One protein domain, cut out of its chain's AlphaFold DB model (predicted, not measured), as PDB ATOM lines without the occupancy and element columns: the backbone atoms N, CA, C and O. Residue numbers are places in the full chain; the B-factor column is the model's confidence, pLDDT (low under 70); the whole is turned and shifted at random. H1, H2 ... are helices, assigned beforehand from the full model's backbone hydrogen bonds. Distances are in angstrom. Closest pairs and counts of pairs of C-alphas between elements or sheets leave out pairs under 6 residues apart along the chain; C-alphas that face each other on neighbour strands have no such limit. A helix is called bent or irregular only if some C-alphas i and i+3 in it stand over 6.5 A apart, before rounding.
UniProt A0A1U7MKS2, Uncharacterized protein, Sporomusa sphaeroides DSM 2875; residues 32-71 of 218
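This is residues 32 to 71 of the 218 residues of an uncharacterized protein of Sporomusa sphaeroides DSM 2875 (UniProt A0A1U7MKS2). Start at Gly 32, the first printed residue, and you are on one long straight helix, H1; after its last residue, Tyr 57, the backbone turns a corner through residues 58 to 62 into a short helix, H2, and the two make an L with one long arm and one short arm. The L has no core: most of H1 and the whole of H2 stand free. The printed part has 40 residues with two named helices, H1 then H2, and no named strand, and its class is all helix. The whole is extended, with a radius of gyration of the C-alphas of 14.9 A, and flat, spanning 44 by 23 by 7 A.

Begin with H1, residues 32 to 57, of which 32 to 51 and 54 to 57 stand free. After it look for H2, residues 63 to 69, which stands free too. The lines of H1 and H2 are about perpendicular, at 84 degrees. The two helices are close but not clearly touching: their closest C-alphas, those of Val 56 and Val 63, are 7.4 A apart, while their centres are 24.6 A apart. In the backbones of H1 and H2, every O i to N i+4 pair is within hydrogen-bond range.

Find C-alpha 32 at (15.779, -42.957, 1.472); from there H1 runs 26 residues to C-alpha 57 at (-17.446, -43.291, 17.882), 37.1 A from first to last C-alpha. H1 is not bent. Go on to C-alpha 63 at (-13.836, -37.338, 25.953), where H2 begins; its 7 residues end at C-alpha 69, 9.9 A from the first.

The two C-alphas farthest apart are those of Gly 32 and Asn 71, the first and last printed residues, at 44.8 A. The printed part has no cut, and the link from H1 to H2 is tight, with 5 residues. The mean pLDDT of the printed part is 82.6; look for values under 70 at residues 32, 61, 63 and 67 to 71.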
ATOM      1  N   GLY A  32      16.673 -41.814   1.706       65.88
ATOM      2  CA  GLY A  32      15.779 -42.957   1.472       65.88
ATOM      3  C   GLY A  32      15.371 -43.699   2.752       65.88
ATOM      4  O   GLY A  32      14.252 -44.200   2.850       65.88
ATOM      5  N   LEU A  33      16.258 -43.746   3.752       70.25
ATOM      6  CA  LEU A  33      15.987 -44.400   5.035       70.25
ATOM      7  C   LEU A  33      15.137 -43.501   5.944       70.25
ATOM      8  O   LEU A  33      14.170 -43.979   6.531       70.25
ATOM      9  N   VAL A  34      15.421 -42.194   5.982       77.44
ATOM     10  CA  VAL A  34      14.601 -41.217   6.722       77.44
ATOM     11  C   VAL A  34      13.207 -41.084   6.107       77.44
ATOM     12  O   VAL A  34      12.230 -41.058   6.846       77.44
ATOM     13  N   PHE A  35      13.079 -41.090   4.775       87.50
ATOM     14  CA  PHE A  35      11.773 -41.067   4.110       87.50
ATOM     15  C   PHE A  35      10.946 -42.322   4.424       87.50
ATOM     16  O   PHE A  35       9.766 -42.213   4.743       87.50
ATOM     17  N   LYS A  36      11.561 -43.515   4.429       87.00
ATOM     18  CA  LYS A  36      10.882 -44.751   4.861       87.00
ATOM     19  C   LYS A  36      10.429 -44.683   6.321       87.00
ATOM     20  O   LYS A  36       9.301 -45.064   6.612       87.00
ATOM     21  N   ILE A  37      11.267 -44.162   7.221       90.19
ATOM     22  CA  ILE A  37      10.894 -43.955   8.630       90.19
ATOM     23  C   ILE A  37       9.738 -42.950   8.741       90.19
ATOM     24  O   ILE A  37       8.784 -43.207   9.468       90.19
ATOM     25  N   LEU A  38       9.772 -41.853   7.981       91.62
ATOM     26  CA  LEU A  38       8.712 -40.845   7.960       91.62
ATOM     27  C   LEU A  38       7.378 -41.437   7.485       91.62
ATOM     28  O   LEU A  38       6.348 -41.172   8.096       91.62
ATOM     29  N   VAL A  39       7.392 -42.276   6.444       93.06
ATOM     30  CA  VAL A  39       6.188 -42.957   5.937       93.06
ATOM     31  C   VAL A  39       5.631 -43.944   6.966       93.06
ATOM     32  O   VAL A  39       4.417 -44.003   7.153       93.06
ATOM     33  N   VAL A  40       6.490 -44.677   7.682       94.69
ATOM     34  CA  VAL A  40       6.054 -45.580   8.762       94.69
ATOM     35  C   VAL A  40       5.455 -44.796   9.933       94.69
ATOM     36  O   VAL A  40       4.392 -45.169  10.427       94.69
ATOM     37  N   ILE A  41       6.075 -43.685  10.343       94.25
ATOM     38  CA  ILE A  41       5.549 -42.814  11.407       94.25
ATOM     39  C   ILE A  41       4.211 -42.196  10.985       94.25
ATOM     40  O   ILE A  41       3.258 -42.223  11.758       94.25
ATOM     41  N   LEU A  42       4.108 -41.699   9.749       94.00
ATOM     42  CA  LEU A  42       2.869 -41.136   9.215       94.00
ATOM     43  C   LEU A  42       1.755 -42.191   9.168       94.00
ATOM     44  O   LEU A  42       0.637 -41.921   9.601       94.00
ATOM     45  N   SER A  43       2.069 -43.408   8.718       93.56
ATOM     46  CA  SER A  43       1.133 -44.536   8.738       93.56
ATOM     47  C   SER A  43       0.683 -44.879  10.159       93.56
ATOM     48  O   SER A  43      -0.494 -45.171  10.368       93.56
ATOM     49  N   LEU A  44       1.585 -44.832  11.145       94.50
ATOM     50  CA  LEU A  44       1.249 -45.097  12.543       94.50
ATOM     51  C   LEU A  44       0.338 -44.004  13.122       94.50
ATOM     52  O   LEU A  44      -0.637 -44.328  13.793       94.50
ATOM     53  N   CYS A  45       0.598 -42.731  12.808       94.12
ATOM     54  CA  CYS A  45      -0.255 -41.607  13.204       94.12
ATOM     55  C   CYS A  45      -1.661 -41.686  12.592       94.12
ATOM     56  O   CYS A  45      -2.645 -41.350  13.248       94.12
ATOM     57  N   ILE A  46      -1.775 -42.145  11.343       94.19
ATOM     58  CA  ILE A  46      -3.078 -42.346  10.697       94.19
ATOM     59  C   ILE A  46      -3.841 -43.485  11.387       94.19
ATOM     60  O   ILE A  46      -5.026 -43.335  11.681       94.19
ATOM     61  N   LEU A  47      -3.171 -44.593  11.717       93.94
ATOM     62  CA  LEU A  47      -3.789 -45.707  12.442       93.94
ATOM     63  C   LEU A  47      -4.243 -45.311  13.852       93.94
ATOM     64  O   LEU A  47      -5.335 -45.705  14.264       93.94
ATOM     65  N   THR A  48      -3.462 -44.508  14.581       91.38
ATOM     66  CA  THR A  48      -3.874 -44.013  15.902       91.38
ATOM     67  C   THR A  48      -5.031 -43.026  15.807       91.38
ATOM     68  O   THR A  48      -5.939 -43.111  16.625       91.38
ATOM     69  N   ALA A  49      -5.068 -42.150  14.799       91.06
ATOM     70  CA  ALA A  49      -6.189 -41.235  14.587       91.06
ATOM     71  C   ALA A  49      -7.487 -41.973  14.211       91.06
ATOM     72  O   ALA A  49      -8.545 -41.664  14.760       91.06
ATOM     73  N   ILE A  50      -7.414 -42.980  13.330       90.31
ATOM     74  CA  ILE A  50      -8.570 -43.812  12.957       90.31
ATOM     75  C   ILE A  50      -9.031 -44.655  14.152       90.31
ATOM     76  O   ILE A  50     -10.225 -44.705  14.438       90.31
ATOM     77  N   GLY A  51      -8.102 -45.282  14.878       90.69
ATOM     78  CA  GLY A  51      -8.413 -46.062  16.078       90.69
ATOM     79  C   GLY A  51      -9.012 -45.210  17.198       90.69
ATOM     80  O   GLY A  51      -9.979 -45.622  17.833       90.69
ATOM     81  N   PHE A  52      -8.501 -43.994  17.395       88.25
ATOM     82  CA  PHE A  52      -9.055 -43.026  18.340       88.25
ATOM     83  C   PHE A  52     -10.448 -42.555  17.908       88.25
ATOM     84  O   PHE A  52     -11.371 -42.571  18.716       88.25
ATOM     85  N   GLY A  53     -10.635 -42.221  16.626       86.56
ATOM     86  CA  GLY A  53     -11.936 -41.849  16.068       86.56
ATOM     87  C   GLY A  53     -12.975 -42.961  16.216       86.56
ATOM     88  O   GLY A  53     -14.089 -42.698  16.658       86.56
ATOM     89  N   ALA A  54     -12.594 -44.212  15.946       86.12
ATOM     90  CA  ALA A  54     -13.439 -45.376  16.203       86.12
ATOM     91  C   ALA A  54     -13.722 -45.555  17.705       86.12
ATOM     92  O   ALA A  54     -14.859 -45.813  18.086       86.12
ATOM     93  N   GLY A  55     -12.728 -45.365  18.574       86.31
ATOM     94  CA  GLY A  55     -12.891 -45.455  20.026       86.31
ATOM     95  C   GLY A  55     -13.848 -44.408  20.608       86.31
ATOM     96  O   GLY A  55     -14.654 -44.733  21.479       86.31
ATOM     97  N   VAL A  56     -13.810 -43.175  20.099       85.00
ATOM     98  CA  VAL A  56     -14.786 -42.124  20.431       85.00
ATOM     99  C   VAL A  56     -16.159 -42.458  19.833       85.00
ATOM    100  O   VAL A  56     -17.172 -42.337  20.520       85.00
ATOM    101  N   TYR A  57     -16.206 -42.938  18.584       85.25
ATOM    102  CA  TYR A  57     -17.446 -43.291  17.882       85.25
ATOM    103  C   TYR A  57     -18.227 -44.416  18.576       85.25
ATOM    104  O   TYR A  57     -19.432 -44.300  18.783       85.25
ATOM    105  N   PHE A  58     -17.542 -45.475  19.009       87.25
ATOM    106  CA  PHE A  58     -18.133 -46.578  19.774       87.25
ATOM    107  C   PHE A  58     -18.306 -46.255  21.272       87.25
ATOM    108  O   PHE A  58     -18.626 -47.148  22.055       87.25
ATOM    109  N   LYS A  59     -18.099 -44.993  21.683       79.00
ATOM    110  CA  LYS A  59     -18.174 -44.524  23.077       79.00
ATOM    111  C   LYS A  59     -17.310 -45.319  24.072       79.00
ATOM    112  O   LYS A  59     -17.646 -45.400  25.249       79.00
ATOM    113  N   LEU A  60     -16.171 -45.869  23.635       74.81
ATOM    114  CA  LEU A  60     -15.181 -46.467  24.548       74.81
ATOM    115  C   LEU A  60     -14.323 -45.405  25.251       74.81
ATOM    116  O   LEU A  60     -13.838 -45.648  26.353       74.81
ATOM    117  N   PHE A  61     -14.142 -44.235  24.631       69.81
ATOM    118  CA  PHE A  61     -13.428 -43.095  25.207       69.81
ATOM    119  C   PHE A  61     -14.388 -41.917  25.377       69.81
ATOM    120  O   PHE A  61     -14.734 -41.240  24.410       69.81
ATOM    121  N   ASP A  62     -14.823 -41.684  26.613       76.31
ATOM    122  CA  ASP A  62     -15.681 -40.556  26.969       76.31
ATOM    123  C   ASP A  62     -14.832 -39.285  27.144       76.31
ATOM    124  O   ASP A  62     -14.282 -38.993  28.209       76.31
ATOM    125  N   VAL A  63     -14.654 -38.561  26.037       68.50
ATOM    126  CA  VAL A  63     -13.836 -37.338  25.953       68.50
ATOM    127  C   VAL A  63     -14.361 -36.246  26.894       68.50
ATOM    128  O   VAL A  63     -13.579 -35.451  27.422       68.50
ATOM    129  N   GLU A  64     -15.670 -36.236  27.151       70.00
ATOM    130  CA  GLU A  64     -16.337 -35.271  28.028       70.00
ATOM    131  C   GLU A  64     -15.933 -35.488  29.492       70.00
ATOM    132  O   GLU A  64     -15.611 -34.538  30.215       70.00
ATOM    133  N   LYS A  65     -15.813 -36.758  29.896       71.56
ATOM    134  CA  LYS A  65     -15.316 -37.133  31.222       71.56
ATOM    135  C   LYS A  65     -13.838 -36.776  31.411       71.56
ATOM    136  O   LYS A  65     -13.474 -36.224  32.443       71.56
ATOM    137  N   ILE A  66     -12.993 -37.031  30.409       71.12
ATOM    138  CA  ILE A  66     -11.549 -36.728  30.474       71.12
ATOM    139  C   ILE A  66     -11.306 -35.212  30.546       71.12
ATOM    140  O   ILE A  66     -10.447 -34.750  31.295       71.12
ATOM    141  N   THR A  67     -12.094 -34.427  29.809       67.38
ATOM    142  CA  THR A  67     -12.015 -32.956  29.821       67.38
ATOM    143  C   THR A  67     -12.437 -32.378  31.174       67.38
ATOM    144  O   THR A  67     -11.806 -31.443  31.673       67.38
ATOM    145  N   SER A  68     -13.466 -32.969  31.784       67.19
ATOM    146  CA  SER A  68     -13.977 -32.569  33.099       67.19
ATOM    147  C   SER A  68     -13.024 -32.956  34.235       67.19
ATOM    148  O   SER A  68     -12.729 -32.126  35.094       67.19
ATOM    149  N   ASP A  69     -12.470 -34.174  34.206       69.25
ATOM    150  CA  ASP A  69     -11.510 -34.658  35.210       69.25
ATOM    151  C   ASP A  69     -10.211 -33.816  35.207       69.25
ATOM    152  O   ASP A  69      -9.578 -33.635  36.249       69.25
ATOM    153  N   MET A  70      -9.833 -33.238  34.059       68.62
ATOM    154  CA  MET A  70      -8.648 -32.379  33.927       68.62
ATOM    155  C   MET A  70      -8.877 -30.890  34.268       68.62
ATOM    156  O   MET A  70      -7.933 -30.110  34.154       68.62
ATOM    157  N   ASN A  71     -10.080 -30.477  34.703       64.88
ATOM    158  CA  ASN A  71     -10.410 -29.093  35.110       64.88
ATOM    159  C   ASN A  71      -9.956 -27.990  34.122       64.88
ATOM    160  O   ASN A  71      -9.678 -26.856  34.516       64.88
TER     161      ASN A  71